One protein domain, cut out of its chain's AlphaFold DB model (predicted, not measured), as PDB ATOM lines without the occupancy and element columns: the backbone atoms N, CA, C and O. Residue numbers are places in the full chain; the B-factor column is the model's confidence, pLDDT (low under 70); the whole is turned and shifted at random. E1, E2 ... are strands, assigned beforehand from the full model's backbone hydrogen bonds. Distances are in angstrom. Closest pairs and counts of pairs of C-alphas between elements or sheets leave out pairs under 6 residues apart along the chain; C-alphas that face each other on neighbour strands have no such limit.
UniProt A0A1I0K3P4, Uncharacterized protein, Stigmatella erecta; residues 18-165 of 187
ATOM      1  N   ASN A  18     203.813 248.509 234.968       91.81
ATOM      2  CA  ASN A  18     205.042 248.231 234.220       91.81
ATOM      3  C   ASN A  18     204.798 247.573 232.850       91.81
ATOM      4  O   ASN A  18     205.718 247.489 232.044       91.81
ATOM      5  N   THR A  19     203.573 247.120 232.572       92.38
ATOM      6  CA  THR A  19     203.152 246.577 231.271       92.38
ATOM      7  C   THR A  19     202.399 247.599 230.414       92.38
ATOM      8  O   THR A  19     202.088 247.321 229.253       92.38
ATOM      9  N   LEU A  20     202.116 248.788 230.956       90.88
ATOM     10  CA  LEU A  20     201.489 249.874 230.215       90.88
ATOM     11  C   LEU A  20     202.510 250.496 229.263       90.88
ATOM     12  O   LEU A  20     203.490 251.122 229.677       90.88
ATOM     13  N   HIS A  21     202.247 250.369 227.963       89.06
ATOM     14  CA  HIS A  21     202.992 251.103 226.951       89.06
ATOM     15  C   HIS A  21     202.677 252.591 227.067       89.06
ATOM     16  O   HIS A  21     201.633 253.059 226.609       89.06
ATOM     17  N   ARG A  22     203.603 253.340 227.659       87.50
ATOM     18  CA  ARG A  22     203.587 254.797 227.609       87.50
ATOM     19  C   ARG A  22     204.355 255.253 226.376       87.50
ATOM     20  O   ARG A  22     205.269 254.575 225.906       87.50
ATOM     21  N   TYR A  23     203.964 256.408 225.850       86.06
ATOM     22  CA  TYR A  23     204.572 257.017 224.670       86.06
ATOM     23  C   TYR A  23     205.229 258.323 225.097       86.06
ATOM     24  O   TYR A  23     204.579 259.370 225.044       86.06
ATOM     25  N   PRO A  24     206.482 258.270 225.582       84.06
ATOM     26  CA  PRO A  24     207.208 259.467 225.953       84.06
ATOM     27  C   PRO A  24     207.262 260.427 224.772       84.06
ATOM     28  O   PRO A  24     207.552 260.041 223.637       84.06
ATOM     29  N   TRP A  25     206.983 261.687 225.055       82.06
ATOM     30  CA  TRP A  25     207.091 262.786 224.115       82.06
ATOM     31  C   TRP A  25     208.021 263.836 224.705       82.06
ATOM     32  O   TRP A  25     208.169 263.947 225.921       82.06
ATOM     33  N   MET A  26     208.663 264.602 223.830       84.94
ATOM     34  CA  MET A  26     209.480 265.740 224.233       84.94
ATOM     35  C   MET A  26     208.856 267.020 223.707       84.94
ATOM     36  O   MET A  26     208.404 267.087 222.563       84.94
ATOM     37  N   VAL A  27     208.834 268.030 224.567       85.38
ATOM     38  CA  VAL A  27     208.359 269.377 224.262       85.38
ATOM     39  C   VAL A  27     209.419 270.355 224.737       85.38
ATOM     40  O   VAL A  27     209.987 270.190 225.816       85.38
ATOM     41  N   GLN A  28     209.699 271.361 223.912       87.56
ATOM     42  CA  GLN A  28     210.574 272.471 224.262       87.56
ATOM     43  C   GLN A  28     209.722 273.729 224.377       87.56
ATOM     44  O   GLN A  28     208.986 274.083 223.457       87.56
ATOM     45  N   LEU A  29     209.832 274.392 225.521       88.88
ATOM     46  CA  LEU A  29     209.157 275.647 225.820       88.88
ATOM     47  C   LEU A  29     210.233 276.722 225.967       88.88
ATOM     48  O   LEU A  29     211.232 276.506 226.651       88.88
ATOM     49  N   ALA A  30     210.037 277.872 225.329       91.31
ATOM     50  CA  ALA A  30     210.894 279.041 225.503       91.31
ATOM     51  C   ALA A  30     210.182 280.071 226.386       91.31
ATOM     52  O   ALA A  30     208.974 280.261 226.256       91.31
ATOM     53  N   ASN A  31     210.935 280.743 227.263       90.38
ATOM     54  CA  ASN A  31     210.436 281.791 228.165       90.38
ATOM     55  C   ASN A  31     209.311 281.346 229.123       90.38
ATOM     56  O   ASN A  31     208.569 282.183 229.634       90.38
ATOM     57  N   ALA A  32     209.179 280.041 229.373       89.81
ATOM     58  CA  ALA A  32     208.273 279.505 230.380       89.81
ATOM     59  C   ALA A  32     209.001 279.363 231.722       89.81
ATOM     60  O   ALA A  32     210.154 278.928 231.766       89.81
ATOM     61  N   TRP A  33     208.315 279.697 232.813       89.62
ATOM     62  CA  TRP A  33     208.765 279.319 234.149       89.62
ATOM     63  C   TRP A  33     208.374 277.862 234.425       89.62
ATOM     64  O   TRP A  33     207.288 277.452 234.006       89.62
ATOM     65  N   PRO A  34     209.223 277.070 235.106       85.50
ATOM     66  CA  PRO A  34     208.802 275.775 235.627       85.50
ATOM     67  C   PRO A  34     207.595 275.935 236.554       85.50
ATOM     68  O   PRO A  34     207.414 276.990 237.163       85.50
ATOM     69  N   GLU A  35     206.809 274.872 236.704       85.56
ATOM     70  CA  GLU A  35     205.755 274.839 237.719       85.56
ATOM     71  C   GLU A  35     206.330 275.209 239.099       85.56
ATOM     72  O   GLU A  35     207.439 274.794 239.454       85.56
ATOM     73  N   GLY A  36     205.605 276.037 239.854       85.44
ATOM     74  CA  GLY A  36     206.059 276.548 241.151       85.44
ATOM     75  C   GLY A  36     207.113 277.660 241.087       85.44
ATOM     76  O   GLY A  36     207.750 277.940 242.105       85.44
ATOM     77  N   PHE A  37     207.337 278.278 239.921       89.69
ATOM     78  CA  PHE A  37     208.176 279.467 239.763       89.69
ATOM     79  C   PHE A  37     207.408 280.624 239.112       89.69
ATOM     80  O   PHE A  37     206.681 280.458 238.133       89.69
ATOM     81  N   ARG A  38     207.659 281.844 239.593       87.94
ATOM     82  CA  ARG A  38     207.162 283.092 239.010       87.94
ATOM     83  C   ARG A  38     208.235 284.173 239.102       87.94
ATOM     84  O   ARG A  38     208.835 284.380 240.152       87.94
ATOM     85  N   ASN A  39     208.462 284.894 238.001       89.44
ATOM     86  CA  ASN A  39     209.435 285.996 237.922       89.44
ATOM     87  C   ASN A  39     210.857 285.605 238.379       89.44
ATOM     88  O   ASN A  39     211.537 286.386 239.038       89.44
ATOM     89  N   GLY A  40     211.300 284.385 238.061       87.19
ATOM     90  CA  GLY A  40     212.629 283.886 238.434       87.19
ATOM     91  C   GLY A  40     212.774 283.436 239.889       87.19
ATOM     92  O   GLY A  40     213.855 282.994 240.271       87.19
ATOM     93  N   ALA A  41     211.708 283.499 240.688       88.62
ATOM     94  CA  ALA A  41     211.685 283.014 242.061       88.62
ATOM     95  C   ALA A  41     210.748 281.809 242.197       88.62
ATOM     96  O   ALA A  41     209.750 281.712 241.487       88.62
ATOM     97  N   GLN A  42     211.062 280.899 243.121       89.25
ATOM     98  CA  GLN A  42     210.105 279.877 243.543       89.25
ATOM     99  C   GLN A  42     208.934 280.527 244.274       89.25
ATOM    100  O   GLN A  42     209.118 281.501 245.009       89.25
ATOM    101  N   ASP A  43     207.753 279.940 244.129       91.31
ATOM    102  CA  ASP A  43     206.574 280.362 244.870       91.31
ATOM    103  C   ASP A  43     206.799 280.258 246.383       91.31
ATOM    104  O   ASP A  43     207.619 279.478 246.884       91.31
ATOM    105  N   ALA A  44     206.061 281.066 247.141       93.50
ATOM    106  CA  ALA A  44     206.075 280.968 248.590       93.50
ATOM    107  C   ALA A  44     205.554 279.593 249.036       93.50
ATOM    108  O   ALA A  44     204.647 279.025 248.428       93.50
ATOM    109  N   CYS A  45     206.113 279.070 250.126       96.06
ATOM    110  CA  CYS A  45     205.566 277.863 250.723       96.06
ATOM    111  C   CYS A  45     204.157 278.105 251.288       96.06
ATOM    112  O   CYS A  45     203.883 279.212 251.765       96.06
ATOM    113  N   PRO A  46     203.276 277.083 251.280       95.50
ATOM    114  CA  PRO A  46     201.983 277.161 251.948       95.50
ATOM    115  C   PRO A  46     202.116 277.607 253.409       95.50
ATOM    116  O   PRO A  46     203.117 277.315 254.074       95.50
ATOM    117  N   SER A  47     201.088 278.289 253.922       96.44
ATOM    118  CA  SER A  47     201.062 278.771 255.308       96.44
ATOM    119  C   SER A  47     201.401 277.656 256.305       96.44
ATOM    120  O   SER A  47     200.955 276.519 256.155       96.44
ATOM    121  N   GLY A  48     202.211 277.978 257.315       96.31
ATOM    122  CA  GLY A  48     202.681 277.014 258.317       96.31
ATOM    123  C   GLY A  48     203.888 276.171 257.888       96.31
ATOM    124  O   GLY A  48     204.442 275.450 258.717       96.31
ATOM    125  N   THR A  49     204.351 276.295 256.642       98.19
ATOM    126  CA  THR A  49     205.553 275.608 256.147       98.19
ATOM    127  C   THR A  49     206.632 276.592 255.701       98.19
ATOM    128  O   THR A  49     206.389 277.782 255.499       98.19
ATOM    129  N   ARG A  50     207.862 276.096 255.568       97.69
ATOM    130  CA  ARG A  50     209.018 276.850 255.075       97.69
ATOM    131  C   ARG A  50     209.842 275.997 254.124       97.69
ATOM    132  O   ARG A  50     209.741 274.770 254.147       97.69
ATOM    133  N   ARG A  51     210.701 276.646 253.336       97.50
ATOM    134  CA  ARG A  51     211.675 275.948 252.494       97.50
ATOM    135  C   ARG A  51     212.591 275.091 253.371       97.50
ATOM    136  O   ARG A  51     213.203 275.593 254.316       97.50
ATOM    137  N   HIS A  52     212.639 273.795 253.088       98.44
ATOM    138  CA  HIS A  52     213.447 272.835 253.822       98.44
ATOM    139  C   HIS A  52     214.918 272.980 253.404       98.44
ATOM    140  O   HIS A  52     215.200 273.011 252.204       98.44
ATOM    141  N   PRO A  53     215.876 273.055 254.349       98.06
ATOM    142  CA  PRO A  53     217.283 273.305 254.021       98.06
ATOM    143  C   PRO A  53     217.920 272.175 253.201       98.06
ATOM    144  O   PRO A  53     218.896 272.400 252.494       98.06
ATOM    145  N   ASN A  54     217.360 270.969 253.279       98.44
ATOM    146  CA  ASN A  54     217.797 269.819 252.504       98.44
ATOM    147  C   ASN A  54     216.752 269.497 251.427       98.44
ATOM    148  O   ASN A  54     215.720 268.894 251.730       98.44
ATOM    149  N   GLY A  55     217.014 269.954 250.199       97.38
ATOM    150  CA  GLY A  55     216.203 269.722 248.999       97.38
ATOM    151  C   GLY A  55     215.323 270.898 248.547       97.38
ATOM    152  O   GLY A  55     215.025 270.990 247.362       97.38
ATOM    153  N   GLY A  56     214.969 271.842 249.426       96.25
ATOM    154  CA  GLY A  56     214.254 273.071 249.048       96.25
ATOM    155  C   GLY A  56     212.729 272.955 248.914       96.25
ATOM    156  O   GLY A  56     212.079 273.938 248.554       96.25
ATOM    157  N   GLY A  57     212.128 271.804 249.221       97.19
ATOM    158  CA  GLY A  57     210.668 271.654 249.278       97.19
ATOM    159  C   GLY A  57     210.025 272.400 250.442       97.19
ATOM    160  O   GLY A  57     210.713 273.006 251.262       97.19
ATOM    161  N   CYS A  58     208.700 272.363 250.538       98.19
ATOM    162  CA  CYS A  58     207.975 273.019 251.627       98.19
ATOM    163  C   CYS A  58     207.699 272.042 252.762       98.19
ATOM    164  O   CYS A  58     207.084 271.004 252.548       98.19
ATOM    165  N   ALA A  59     208.128 272.366 253.977       98.62
ATOM    166  CA  ALA A  59     207.969 271.484 255.126       98.62
ATOM    167  C   ALA A  59     207.630 272.247 256.408       98.62
ATOM    168  O   ALA A  59     208.007 273.411 256.584       98.62
ATOM    169  N   LEU A  60     206.943 271.566 257.327       98.38
ATOM    170  CA  LEU A  60     206.778 272.021 258.706       98.38
ATOM    171  C   LEU A  60     208.140 272.235 259.381       98.38
ATOM    172  O   LEU A  60     209.124 271.555 259.090       98.38
ATOM    173  N   SER A  61     208.188 273.154 260.346       97.62
ATOM    174  CA  SER A  61     209.417 273.474 261.083       97.62
ATOM    175  C   SER A  61     209.975 272.317 261.917       97.62
ATOM    176  O   SER A  61     211.154 272.352 262.271       97.62
ATOM    177  N   SER A  62     209.138 271.322 262.220       97.44
ATOM    178  CA  SER A  62     209.469 270.110 262.966       97.44
ATOM    179  C   SER A  62     210.196 269.050 262.138       97.44
ATOM    180  O   SER A  62     210.779 268.142 262.727       97.44
ATOM    181  N   VAL A  63     210.179 269.139 260.801       98.75
ATOM    182  CA  VAL A  63     210.891 268.183 259.944       98.75
ATOM    183  C   VAL A  63     212.405 268.393 260.117       98.75
ATOM    184  O   VAL A  63     212.888 269.509 259.893       98.75
ATOM    185  N   PRO A  64     213.171 267.367 260.541       98.56
ATOM    186  CA  PRO A  64     214.605 267.506 260.772       98.56
ATOM    187  C   PRO A  64     215.385 267.747 259.478       98.56
ATOM    188  O   PRO A  64     215.122 267.113 258.462       98.56
ATOM    189  N   ALA A  65     216.449 268.553 259.547       98.25
ATOM    190  CA  ALA A  65     217.308 268.855 258.398       98.25
ATOM    191  C   ALA A  65     217.990 267.620 257.763       98.25
ATOM    192  O   ALA A  65     218.452 267.697 256.627       98.25
ATOM    193  N   SER A  66     218.050 266.486 258.475       97.50
ATOM    194  CA  SER A  66     218.564 265.214 257.948       97.50
ATOM    195  C   SER A  66     217.647 264.573 256.901       97.50
ATOM    196  O   SER A  66     218.128 263.821 256.056       97.50
ATOM    197  N   VAL A  67     216.346 264.869 256.935       98.75
ATOM    198  CA  VAL A  67     215.367 264.420 255.935       98.75
ATOM    199  C   VAL A  67     215.611 265.167 254.629       98.75
ATOM    200  O   VAL A  67     215.918 266.356 254.642       98.75
ATOM    201  N   TYR A  68     215.447 264.502 253.489       98.88
ATOM    202  CA  TYR A  68     215.429 265.186 252.196       98.88
ATOM    203  C   TYR A  68     213.990 265.520 251.797       98.88
ATOM    204  O   TYR A  68     213.147 264.625 251.747       98.88
ATOM    205  N   VAL A  69     213.714 266.788 251.484       98.81
ATOM    206  CA  VAL A  69     212.427 267.244 250.937       98.81
ATOM    207  C   VAL A  69     212.711 267.991 249.639       98.81
ATOM    208  O   VAL A  69     213.196 269.121 249.664       98.81
ATOM    209  N   GLY A  70     212.465 267.333 248.507       97.75
ATOM    210  CA  GLY A  70     212.797 267.823 247.173       97.75
ATOM    211  C   GLY A  70     212.059 269.113 246.794       97.75
ATOM    212  O   GLY A  70     211.038 269.424 247.400       97.75
ATOM    213  N   PRO A  71     212.531 269.859 245.779       95.00
ATOM    214  CA  PRO A  71     212.100 271.240 245.520       95.00
ATOM    215  C   PRO A  71     210.586 271.446 245.355       95.00
ATOM    216  O   PRO A  71     210.068 272.508 245.711       95.00
ATOM    217  N   TYR A  72     209.890 270.431 244.836       94.94
ATOM    218  CA  TYR A  72     208.448 270.448 244.571       94.94
ATOM    219  C   TYR A  72     207.636 269.604 245.566       94.94
ATOM    220  O   TYR A  72     206.408 269.610 245.522       94.94
ATOM    221  N   ALA A  73     208.311 268.917 246.488       97.88
ATOM    222  CA  ALA A  73     207.678 268.094 247.500       97.88
ATOM    223  C   ALA A  73     207.143 268.946 248.654       97.88
ATOM    224  O   ALA A  73     207.669 270.021 248.976       97.88
ATOM    225  N   GLN A  74     206.101 268.432 249.306       98.31
ATOM    226  CA  GLN A  74     205.429 269.113 250.403       98.31
ATOM    227  C   GLN A  74     205.223 268.191 251.607       98.31
ATOM    228  O   GLN A  74     204.720 267.077 251.492       98.31
ATOM    229  N   VAL A  75     205.568 268.674 252.799       98.75
ATOM    230  CA  VAL A  75     205.244 268.045 254.084       98.75
ATOM    231  C   VAL A  75     204.367 269.015 254.858       98.75
ATOM    232  O   VAL A  75     204.860 269.954 255.486       98.75
ATOM    233  N   LEU A  76     203.057 268.803 254.758       98.62
ATOM    234  CA  LEU A  76     202.026 269.679 255.316       98.62
ATOM    235  C   LEU A  76     201.484 269.158 256.658       98.62
ATOM    236  O   LEU A  76     200.812 269.890 257.379       98.62
ATOM    237  N   GLY A  77     201.792 267.908 257.005       98.06
ATOM    238  CA  GLY A  77     201.394 267.267 258.253       98.06
ATOM    239  C   GLY A  77     202.163 265.972 258.510       98.06
ATOM    240  O   GLY A  77     203.123 265.648 257.811       98.06
ATOM    241  N   GLY A  78     201.728 265.223 259.525       97.31
ATOM    242  CA  GLY A  78     202.359 263.963 259.924       97.31
ATOM    243  C   GLY A  78     203.727 264.134 260.595       97.31
ATOM    244  O   GLY A  78     204.094 265.220 261.042       97.31
ATOM    245  N   THR A  79     204.470 263.030 260.694       98.56
ATOM    246  CA  THR A  79     205.833 262.989 261.244       98.56
ATOM    247  C   THR A  79     206.796 262.451 260.196       98.56
ATOM    248  O   THR A  79     206.663 261.310 259.760       98.56
ATOM    249  N   VAL A  80     207.794 263.246 259.811       98.75
ATOM    250  CA  VAL A  80     208.840 262.840 258.860       98.75
ATOM    251  C   VAL A  80     210.197 262.919 259.553       98.75
ATOM    252  O   VAL A  80     210.522 263.940 260.155       98.75
ATOM    253  N   SER A  81     210.967 261.833 259.528       98.69
ATOM    254  CA  SER A  81     212.191 261.686 260.326       98.69
ATOM    255  C   SER A  81     213.168 260.661 259.733       98.69
ATOM    256  O   SER A  81     212.908 260.060 258.690       98.69
ATOM    257  N   GLY A  82     214.308 260.461 260.401       97.94
ATOM    258  CA  GLY A  82     215.295 259.453 260.019       97.94
ATOM    259  C   GLY A  82     215.949 259.752 258.669       97.94
ATOM    260  O   GLY A  82     216.369 260.883 258.415       97.94
ATOM    261  N   SER A  83     216.035 258.726 257.821       97.81
ATOM    262  CA  SER A  83     216.590 258.792 256.460       97.81
ATOM    263  C   SER A  83     215.531 259.033 255.377       97.81
ATOM    264  O   SER A  83     215.796 258.793 254.198       97.81
ATOM    265  N   ALA A  84     214.330 259.475 255.762       98.81
ATOM    266  CA  ALA A  84     213.224 259.701 254.841       98.81
ATOM    267  C   ALA A  84     213.591 260.657 253.696       98.81
ATOM    268  O   ALA A  84     214.269 261.675 253.884       98.81
ATOM    269  N   ARG A  85     213.079 260.338 252.507       98.88
ATOM    270  CA  ARG A  85     213.169 261.179 251.314       98.88
ATOM    271  C   ARG A  85     211.771 261.428 250.764       98.88
ATOM    272  O   ARG A  85     211.067 260.481 250.428       98.88
ATOM    273  N   ILE A  86     211.373 262.690 250.681       98.94
ATOM    274  CA  ILE A  86     210.147 263.119 250.008       98.94
ATOM    275  C   ILE A  86     210.590 263.821 248.729       98.94
ATOM    276  O   ILE A  86     211.284 264.832 248.785       98.94
ATOM    277  N   GLU A  87     210.281 263.243 247.580       98.69
ATOM    278  CA  GLU A  87     210.850 263.620 246.287       98.69
ATOM    279  C   GLU A  87     209.758 263.968 245.275       98.69
ATOM    280  O   GLU A  87     208.571 263.749 245.516       98.69
ATOM    281  N   ASP A  88     210.176 264.504 244.130       97.19
ATOM    282  CA  ASP A  88     209.293 264.960 243.058       97.19
ATOM    283  C   ASP A  88     208.182 265.875 243.593       97.19
ATOM    284  O   ASP A  88     208.490 266.870 244.242       97.19
ATOM    285  N   HIS A  89     206.914 265.546 243.335       96.81
ATOM    286  CA  HIS A  89     205.743 266.301 243.786       96.81
ATOM    287  C   HIS A  89     204.989 265.563 244.901       96.81
ATOM    288  O   HIS A  89     203.792 265.777 245.110       96.81
ATOM    289  N   ALA A  90     205.669 264.665 245.620       98.56
ATOM    290  CA  ALA A  90     205.041 263.941 246.707       98.56
ATOM    291  C   ALA A  90     204.574 264.890 247.821       98.56
ATOM    292  O   ALA A  90     205.269 265.839 248.197       98.56
ATOM    293  N   THR A  91     203.399 264.595 248.377       98.62
ATOM    294  CA  THR A  91     202.778 265.383 249.445       98.62
ATOM    295  C   THR A  91     202.450 264.508 250.651       98.62
ATOM    296  O   THR A  91     201.716 263.527 250.548       98.62
ATOM    297  N   VAL A  92     202.951 264.878 251.828       98.75
ATOM    298  CA  VAL A  92     202.604 264.234 253.103       98.75
ATOM    299  C   VAL A  92     201.594 265.105 253.843       98.75
ATOM    300  O   VAL A  92     201.936 266.191 254.315       98.75
ATOM    301  N   LEU A  93     200.348 264.633 253.949       98.44
ATOM    302  CA  LEU A  93     199.278 265.309 254.697       98.44
ATOM    303  C   LEU A  93     199.153 264.771 256.128       98.44
ATOM    304  O   LEU A  93     198.837 265.514 257.052       98.44
ATOM    305  N   SER A  94     199.392 263.475 256.326       97.62
ATOM    306  CA  SER A  94     199.427 262.823 257.641       97.62
ATOM    307  C   SER A  94     200.220 261.511 257.575       97.62
ATOM    308  O   SER A  94     200.733 261.152 256.517       97.62
ATOM    309  N   GLY A  95     200.323 260.800 258.703       97.31
ATOM    310  CA  GLY A  95     201.075 259.547 258.809       97.31
ATOM    311  C   GLY A  95     202.517 259.735 259.265       97.31
ATOM    312  O   GLY A  95     202.898 260.811 259.732       97.31
ATOM    313  N   THR A  96     203.299 258.659 259.176       98.50
ATOM    314  CA  THR A  96     204.704 258.643 259.605       98.50
ATOM    315  C   THR A  96     205.606 258.190 258.472       98.50
ATOM    316  O   THR A  96     205.431 257.097 257.947       98.50
ATOM    317  N   VAL A  97     206.618 258.988 258.145       98.75
ATOM    318  CA  VAL A  97     207.707 258.600 257.246       98.75
ATOM    319  C   VAL A  97     209.005 258.603 258.048       98.75
ATOM    320  O   VAL A  97     209.582 259.656 258.308       98.75
ATOM    321  N   SER A  98     209.448 257.433 258.502       98.56
ATOM    322  CA  SER A  98     210.656 257.286 259.340       98.56
ATOM    323  C   SER A  98     211.888 256.793 258.569       98.56
ATOM    324  O   SER A  98     212.977 256.663 259.126       98.56
ATOM    325  N   GLY A  99     211.711 256.521 257.278       98.06
ATOM    326  CA  GLY A  99     212.712 256.055 256.327       98.06
ATOM    327  C   GLY A  99     212.064 255.866 254.954       98.06
ATOM    328  O   GLY A  99     210.876 256.145 254.782       98.06
ATOM    329  N   GLY A 100     212.827 255.375 253.984       98.50
ATOM    330  CA  GLY A 100     212.322 255.103 252.641       98.50
ATOM    331  C   GLY A 100     212.120 256.360 251.796       98.50
ATOM    332  O   GLY A 100     212.698 257.419 252.053       98.50
ATOM    333  N   THR A 101     211.331 256.225 250.734       98.94
ATOM    334  CA  THR A 101     211.116 257.278 249.737       98.94
ATOM    335  C   THR A 101     209.645 257.401 249.360       98.94
ATOM    336  O   THR A 101     209.013 256.419 248.976       98.94
ATOM    337  N   VAL A 102     209.113 258.619 249.422       98.88
ATOM    338  CA  VAL A 102     207.797 258.992 248.890       98.88
ATOM    339  C   VAL A 102     208.044 259.923 247.707       98.88
ATOM    340  O   VAL A 102     208.700 260.944 247.869       98.88
ATOM    341  N   THR A 103     207.604 259.554 246.509       98.69
ATOM    342  CA  THR A 103     208.052 260.168 245.245       98.69
ATOM    343  C   THR A 103     206.940 260.167 244.186       98.69
ATOM    344  O   THR A 103     205.814 259.729 244.457       98.69
ATOM    345  N   GLY A 104     207.223 260.662 242.979       96.06
ATOM    346  CA  GLY A 104     206.240 260.847 241.917       96.06
ATOM    347  C   GLY A 104     205.173 261.874 242.299       96.06
ATOM    348  O   GLY A 104     205.491 263.003 242.671       96.06
ATOM    349  N   LEU A 105     203.905 261.470 242.208       97.06
ATOM    350  CA  LEU A 105     202.743 262.280 242.600       97.06
ATOM    351  C   LEU A 105     202.081 261.738 243.878       97.06
ATOM    352  O   LEU A 105     200.911 262.009 244.141       97.06
ATOM    353  N   SER A 106     202.807 260.927 244.654       98.44
ATOM    354  CA  SER A 106     202.249 260.238 245.817       98.44
ATOM    355  C   SER A 106     201.711 261.229 246.841       98.44
ATOM    356  O   SER A 106     202.419 262.143 247.263       98.44
ATOM    357  N   VAL A 107     200.498 260.983 247.329       98.44
ATOM    358  CA  VAL A 107     199.933 261.705 248.473       98.44
ATOM    359  C   VAL A 107     199.740 260.726 249.621       98.44
ATOM    360  O   VAL A 107     199.090 259.700 249.438       98.44
ATOM    361  N   LEU A 108     200.287 261.025 250.801       98.31
ATOM    362  CA  LEU A 108     200.030 260.249 252.019       98.31
ATOM    363  C   LEU A 108     198.951 260.925 252.856       98.31
ATOM    364  O   LEU A 108     199.065 262.109 253.187       98.31
ATOM    365  N   THR A 109     197.926 260.168 253.232       97.06
ATOM    366  CA  THR A 109     196.834 260.643 254.081       97.06
ATOM    367  C   THR A 109     196.371 259.567 255.064       97.06
ATOM    368  O   THR A 109     196.896 258.457 255.079       97.06
ATOM    369  N   ASN A 110     195.410 259.913 255.923       95.31
ATOM    370  CA  ASN A 110     194.756 259.017 256.878       95.31
ATOM    371  C   ASN A 110     195.718 258.133 257.707       95.31
ATOM    372  O   ASN A 110     195.464 256.955 257.974       95.31
ATOM    373  N   GLY A 111     196.868 258.695 258.093       95.19
ATOM    374  CA  GLY A 111     197.860 257.991 258.905       95.19
ATOM    375  C   GLY A 111     198.747 256.986 258.156       95.19
ATOM    376  O   GLY A 111     199.472 256.241 258.820       95.19
ATOM    377  N   PHE A 112     198.725 256.951 256.818       97.56
ATOM    378  CA  PHE A 112     199.536 256.014 256.038       97.56
ATOM    379  C   PHE A 112     201.029 256.165 256.351       97.56
ATOM    380  O   PHE A 112     201.579 257.265 256.288       97.56
ATOM    381  N   SER A 113     201.692 255.062 256.698       97.94
ATOM    382  CA  SER A 113     203.083 255.098 257.161       97.94
ATOM    383  C   SER A 113     204.064 254.449 256.185       97.94
ATOM    384  O   SER A 113     203.762 253.447 255.543       97.94
ATOM    385  N   VAL A 114     205.266 255.014 256.088       98.75
ATOM    386  CA  VAL A 114     206.370 254.541 255.245       98.75
ATOM    387  C   VAL A 114     207.628 254.425 256.105       98.75
ATOM    388  O   VAL A 114     207.980 255.339 256.850       98.75
ATOM    389  N   SER A 115     208.311 253.286 256.038       98.75
ATOM    390  CA  SER A 115     209.493 253.029 256.870       98.75
ATOM    391  C   SER A 115     210.525 252.126 256.191       98.75
ATOM    392  O   SER A 115     210.277 251.531 255.140       98.75
ATOM    393  N   GLY A 116     211.710 252.013 256.800       98.38
ATOM    394  CA  GLY A 116     212.810 251.205 256.276       98.38
ATOM    395  C   GLY A 116     213.408 251.807 255.005       98.38
ATOM    396  O   GLY A 116     213.852 252.950 255.003       98.38
ATOM    397  N   SER A 117     213.441 251.020 253.935       98.50
ATOM    398  CA  SER A 117     213.839 251.407 252.574       98.50
ATOM    399  C   SER A 117     212.673 251.274 251.581       98.50
ATOM    400  O   SER A 117     212.897 251.113 250.382       98.50
ATOM    401  N   ALA A 118     211.428 251.301 252.072       98.81
ATOM    402  CA  ALA A 118     210.241 251.190 251.233       98.81
ATOM    403  C   ALA A 118     210.106 252.391 250.287       98.81
ATOM    404  O   ALA A 118     210.565 253.495 250.592       98.81
ATOM    405  N   ARG A 119     209.434 252.188 249.154       98.69
ATOM    406  CA  ARG A 119     209.204 253.218 248.140       98.69
ATOM    407  C   ARG A 119     207.723 253.329 247.792       98.69
ATOM    408  O   ARG A 119     207.135 252.373 247.299       98.69
ATOM    409  N   ALA A 120     207.148 254.511 247.992       98.50
ATOM    410  CA  ALA A 120     205.841 254.897 247.474       98.50
ATOM    411  C   ALA A 120     206.034 255.836 246.276       98.50
ATOM    412  O   ALA A 120     206.478 256.968 246.439       98.50
ATOM    413  N   ALA A 121     205.727 255.352 245.078       97.69
ATOM    414  CA  ALA A 121     205.818 256.069 243.809       97.69
ATOM    415  C   ALA A 121     204.474 255.981 243.065       97.69
ATOM    416  O   ALA A 121     204.411 255.505 241.930       97.69
ATOM    417  N   SER A 122     203.396 256.372 243.746       95.56
ATOM    418  CA  SER A 122     202.032 256.341 243.223       95.56
ATOM    419  C   SER A 122     201.705 257.581 242.384       95.56
ATOM    420  O   SER A 122     202.258 258.665 242.587       95.56
ATOM    421  N   THR A 123     200.773 257.416 241.450       92.12
ATOM    422  CA  THR A 123     200.146 258.486 240.663       92.12
ATOM    423  C   THR A 123     198.617 258.447 240.709       92.12
ATOM    424  O   THR A 123     197.972 259.202 239.986       92.12
ATOM    425  N   PHE A 124     198.034 257.555 241.514       91.50
ATOM    426  CA  PHE A 124     196.584 257.441 241.706       91.50
ATOM    427  C   PHE A 124     196.140 258.142 243.002       91.50
ATOM    428  O   PHE A 124     196.879 258.974 243.533       91.50
ATOM    429  N   TYR A 125     194.930 257.850 243.496       93.44
ATOM    430  CA  TYR A 125     194.401 258.388 244.753       93.44
ATOM    431  C   TYR A 125     195.421 258.317 245.908       93.44
ATOM    432  O   TYR A 125     196.309 257.458 245.913       93.44
ATOM    433  N   PRO A 126     195.288 259.199 246.919       95.94
ATOM    434  CA  PRO A 126     196.169 259.189 248.076       95.94
ATOM    435  C   PRO A 126     196.270 257.808 248.736       95.94
ATOM    436  O   PRO A 126     195.272 257.118 248.943       95.94
ATOM    437  N   LEU A 127     197.476 257.427 249.147       97.00
ATOM    438  CA  LEU A 127     197.675 256.263 250.002       97.00
ATOM    439  C   LEU A 127     197.034 256.545 251.366       97.00
ATOM    440  O   LEU A 127     197.323 257.567 251.995       97.00
ATOM    441  N   GLY A 128     196.135 255.654 251.788       94.12
ATOM    442  CA  GLY A 128     195.251 255.851 252.939       94.12
ATOM    443  C   GLY A 128     193.873 256.444 252.604       94.12
ATOM    444  O   GLY A 128     193.082 256.687 253.514       94.12
ATOM    445  N   PHE A 129     193.559 256.700 251.325       93.19
ATOM    446  CA  PHE A 129     192.263 257.263 250.920       93.19
ATOM    447  C   PHE A 129     191.081 256.343 251.256       93.19
ATOM    448  O   PHE A 129     190.093 256.809 251.815       93.19
ATOM    449  N   TYR A 130     191.187 255.051 250.934       90.50
ATOM    450  CA  TYR A 130     190.099 254.091 251.152       90.50
ATOM    451  C   TYR A 130     190.038 253.583 252.596       90.50
ATOM    452  O   TYR A 130     188.953 253.441 253.143       90.50
ATOM    453  N   GLU A 131     191.194 253.323 253.212       91.81
ATOM    454  CA  GLU A 131     191.308 252.741 254.553       91.81
ATOM    455  C   GLU A 131     192.463 253.398 255.318       91.81
ATOM    456  O   GLU A 131     193.523 253.674 254.753       91.81
ATOM    457  N   GLY A 132     192.266 253.657 256.611       90.31
ATOM    458  CA  GLY A 132     193.262 254.314 257.462       90.31
ATOM    459  C   GLY A 132     194.286 253.358 258.069       90.31
ATOM    460  O   GLY A 132     194.130 252.139 258.028       90.31
ATOM    461  N   GLN A 133     195.330 253.929 258.681       83.94
ATOM    462  CA  GLN A 133     196.326 253.192 259.485       83.94
ATOM    463  C   GLN A 133     197.061 252.062 258.735       83.94
ATOM    464  O   GLN A 133     197.530 251.093 259.333       83.94
ATOM    465  N   GLN A 134     197.179 252.185 257.417       95.19
ATOM    466  CA  GLN A 134     197.946 251.267 256.581       95.19
ATOM    467  C   GLN A 134     199.427 251.668 256.529       95.19
ATOM    468  O   GLN A 134     199.796 252.802 256.857       95.19
ATOM    469  N   SER A 135     200.300 250.757 256.098       97.00
ATOM    470  CA  SER A 135     201.712 251.091 255.936       97.00
ATOM    471  C   SER A 135     202.433 250.289 254.861       97.00
ATOM    472  O   SER A 135     201.987 249.236 254.402       97.00
ATOM    473  N   ILE A 136     203.607 250.794 254.500       98.50
ATOM    474  CA  ILE A 136     204.655 250.037 253.833       98.50
ATOM    475  C   ILE A 136     205.965 250.133 254.611       98.50
ATOM    476  O   ILE A 136     206.299 251.158 255.211       98.50
ATOM    477  N   SER A 137     206.726 249.045 254.605       98.62
ATOM    478  CA  SER A 137     207.984 248.942 255.348       98.62
ATOM    479  C   SER A 137     209.026 248.109 254.599       98.62
ATOM    480  O   SER A 137     208.794 247.653 253.479       98.62
ATOM    481  N   GLY A 138     210.199 247.913 255.204       98.56
ATOM    482  CA  GLY A 138     211.240 247.054 254.645       98.56
ATOM    483  C   GLY A 138     211.726 247.554 253.287       98.56
ATOM    484  O   GLY A 138     212.294 248.635 253.211       98.56
ATOM    485  N   THR A 139     211.543 246.766 252.232       98.50
ATOM    486  CA  THR A 139     212.039 247.051 250.871       98.50
ATOM    487  C   THR A 139     210.927 247.091 249.824       98.50
ATOM    488  O   THR A 139     211.211 247.072 248.625       98.50
ATOM    489  N   VAL A 140     209.658 247.118 250.248       98.56
ATOM    490  CA  VAL A 140     208.539 247.102 249.300       98.56
ATOM    491  C   VAL A 140     208.535 248.337 248.404       98.56
ATOM    492  O   VAL A 140     208.859 249.440 248.845       98.56
ATOM    493  N   GLN A 141     208.109 248.159 247.158       98.38
ATOM    494  CA  GLN A 141     207.860 249.248 246.225       98.38
ATOM    495  C   GLN A 141     206.404 249.227 245.753       98.38
ATOM    496  O   GLN A 141     205.934 248.218 245.233       98.38
ATOM    497  N   LEU A 142     205.701 250.345 245.927       97.75
ATOM    498  CA  LEU A 142     204.404 250.624 245.312       97.75
ATOM    499  C   LEU A 142     204.640 251.614 244.175       97.75
ATOM    500  O   LEU A 142     205.146 252.708 244.428       97.75
ATOM    501  N   ILE A 143     204.334 251.239 242.934       95.88
ATOM    502  CA  ILE A 143     204.676 252.036 241.752       95.88
ATOM    503  C   ILE A 143     203.455 252.202 240.848       95.88
ATOM    504  O   ILE A 143     202.762 251.232 240.550       95.88
ATOM    505  N   GLY A 144     203.245 253.419 240.352       92.81
ATOM    506  CA  GLY A 144     202.247 253.711 239.330       92.81
ATOM    507  C   GLY A 144     200.854 253.965 239.891       92.81
ATOM    508  O   GLY A 144     200.679 254.629 240.907       92.81
ATOM    509  N   ASP A 145     199.841 253.466 239.205       89.56
ATOM    510  CA  ASP A 145     198.435 253.605 239.560       89.56
ATOM    511  C   ASP A 145     198.041 252.672 240.710       89.56
ATOM    512  O   ASP A 145     197.401 251.647 240.528       89.56
ATOM    513  N   ILE A 146     198.468 253.018 241.922       93.19
ATOM    514  CA  ILE A 146     198.277 252.161 243.090       93.19
ATOM    515  C   ILE A 146     196.903 252.389 243.724       93.19
ATOM    516  O   ILE A 146     196.680 253.405 244.384       93.19
ATOM    517  N   GLU A 147     196.025 251.394 243.612       91.75
ATOM    518  CA  GLU A 147     194.845 251.244 244.463       91.75
ATOM    519  C   GLU A 147     195.185 250.288 245.612       91.75
ATOM    520  O   GLU A 147     195.105 249.068 245.492       91.75
ATOM    521  N   TYR A 148     195.622 250.846 246.740       93.31
ATOM    522  CA  TYR A 148     196.024 250.076 247.916       93.31
ATOM    523  C   TYR A 148     194.853 249.979 248.901       93.31
ATOM    524  O   TYR A 148     194.501 250.973 249.540       93.31
ATOM    525  N   ARG A 149     194.214 248.812 249.020       86.69
ATOM    526  CA  ARG A 149     192.968 248.673 249.799       86.69
ATOM    527  C   ARG A 149     192.884 247.394 250.631       86.69
ATOM    528  O   ARG A 149     193.773 246.546 250.587       86.69
ATOM    529  N   GLY A 150     191.831 247.303 251.445       76.00
ATOM    530  CA  GLY A 150     191.670 246.322 252.523       76.00
ATOM    531  C   GLY A 150     192.054 246.906 253.888       76.00
ATOM    532  O   GLY A 150     192.816 247.868 253.977       76.00
ATOM    533  N   VAL A 151     191.522 246.352 254.975       76.00
ATOM    534  CA  VAL A 151     191.783 246.886 256.322       76.00
ATOM    535  C   VAL A 151     193.246 246.635 256.708       76.00
ATOM    536  O   VAL A 151     193.686 245.493 256.804       76.00
ATOM    537  N   GLY A 152     194.005 247.708 256.934       79.06
ATOM    538  CA  GLY A 152     195.366 247.652 257.472       79.06
ATOM    539  C   GLY A 152     196.412 247.007 256.561       79.06
ATOM    540  O   GLY A 152     197.351 246.398 257.067       79.06
ATOM    541  N   THR A 153     196.274 247.082 255.235       82.81
ATOM    542  CA  THR A 153     197.222 246.440 254.317       82.81
ATOM    543  C   THR A 153     198.660 246.911 254.586       82.81
ATOM    544  O   THR A 153     198.965 248.104 254.602       82.81
ATOM    545  N   ASN A 154     199.548 245.944 254.829       91.56
ATOM    546  CA  ASN A 154     200.938 246.144 255.231       91.56
ATOM    547  C   ASN A 154     201.842 245.231 254.402       91.56
ATOM    548  O   ASN A 154     201.838 244.013 254.583       91.56
ATOM    549  N   LYS A 155     202.623 245.808 253.490       96.88
ATOM    550  CA  LYS A 155     203.629 245.078 252.706       96.88
ATOM    551  C   LYS A 155     205.028 245.495 253.155       96.88
ATOM    552  O   LYS A 155     205.269 246.663 253.458       96.88
ATOM    553  N   SER A 156     205.955 244.539 253.203       97.94
ATOM    554  CA  SER A 156     207.331 244.768 253.676       97.94
ATOM    555  C   SER A 156     208.418 244.427 252.649       97.94
ATOM    556  O   SER A 156     209.585 244.771 252.830       97.94
ATOM    557  N   SER A 157     208.064 243.745 251.562       98.06
ATOM    558  CA  SER A 157     208.974 243.391 250.470       98.06
ATOM    559  C   SER A 157     208.198 243.201 249.169       98.06
ATOM    560  O   SER A 157     206.970 243.131 249.191       98.06
ATOM    561  N   GLY A 158     208.909 243.120 248.045       98.06
ATOM    562  CA  GLY A 158     208.314 242.942 246.720       98.06
ATOM    563  C   GLY A 158     208.006 244.260 246.011       98.06
ATOM    564  O   GLY A 158     208.210 245.347 246.545       98.06
ATOM    565  N   THR A 159     207.550 244.167 244.769       98.19
ATOM    566  CA  THR A 159     207.103 245.320 243.978       98.19
ATOM    567  C   THR A 159     205.673 245.078 243.533       98.19
ATOM    568  O   THR A 159     205.340 243.974 243.101       98.19
ATOM    569  N   TYR A 160     204.840 246.103 243.658       96.94
ATOM    570  CA  TYR A 160     203.418 246.044 243.371       96.94
ATOM    571  C   TYR A 160     203.003 247.209 242.477       96.94
ATOM    572  O   TYR A 160     203.591 248.292 242.535       96.94
ATOM    573  N   PHE A 161     201.975 246.957 241.674       94.69
ATOM    574  CA  PHE A 161     201.386 247.870 240.700       94.69
ATOM    575  C   PHE A 161     199.864 247.693 240.732       94.69
ATOM    576  O   PHE A 161     199.404 246.610 241.104       94.69
ATOM    577  N   GLY A 162     199.099 248.697 240.299       91.44
ATOM    578  CA  GLY A 162     197.648 248.569 240.167       91.44
ATOM    579  C   GLY A 162     196.941 248.345 241.506       91.44
ATOM    580  O   GLY A 162     197.253 248.964 242.526       91.44
ATOM    581  N   PHE A 163     196.003 247.405 241.495       92.00
ATOM    582  CA  PHE A 163     195.218 246.995 242.649       92.00
ATOM    583  C   PHE A 163     196.003 246.093 243.617       92.00
ATOM    584  O   PHE A 163     196.416 244.978 243.280       92.00
ATOM    585  N   VAL A 164     196.194 246.554 244.855       93.50
ATOM    586  CA  VAL A 164     197.008 245.880 245.873       93.50
ATOM    587  C   VAL A 164     196.200 245.628 247.142       93.50
ATOM    588  O   VAL A 164     195.867 246.538 247.900       93.50
ATOM    589  N   GLU A 165     195.979 244.347 247.413       92.44
ATOM    590  CA  GLU A 165     195.305 243.807 248.587       92.44
ATOM    591  C   GLU A 165     196.260 242.925 249.419       92.44
ATOM    592  O   GLU A 165     197.376 242.593 248.976       92.44
TER     593      GLU A 165
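AT A GLANCE: This is residues 18 to 165 of the 187 residues of an uncharacterized protein of Stigmatella erecta (UniProt A0A1I0K3P4). Little regular structure is named here, yet from residue 58 to 165 you will find a chain wound in stacked turns, a solenoid, with E1 and E2 side by side on neighbouring turns. Residues 21 to 32 stick out as a free arm. The 148 printed residues have no named helix and two named strands, E1 then E2, a parallel sheet; the class is all strand, with only 8 residues in named elements. The whole is compact, radius of gyration of the C-alphas 15.7 A, spanning 46 by 41 by 23 A.

HOW THE PARTS SIT: Begin with E1, residues 119 to 122, and E2, residues 141 to 144, parallel neighbours at 16 degrees. N 121 and O 142, 2.8 A apart, are within hydrogen-bond range. Outward, residues 101 to 102 pair parallel with 119 to 120 of E1, and 159 to 160 with 141 to 142 of E2.

IN THESE COORDINATES: Find C-alpha 119 at (209.204, 253.218, 248.140); E1 runs 9.2 A. E2 runs 9.9 A to C-alpha 144 at (202.247, 253.711, 239.330).

THE WHOLE: The C-alphas farthest apart, Asn 31 and Val 151, are 48.6 A apart. The printed part has no cut. The link from E1 to E2 is long, 18 residues. No printed residue is under pLDDT 70.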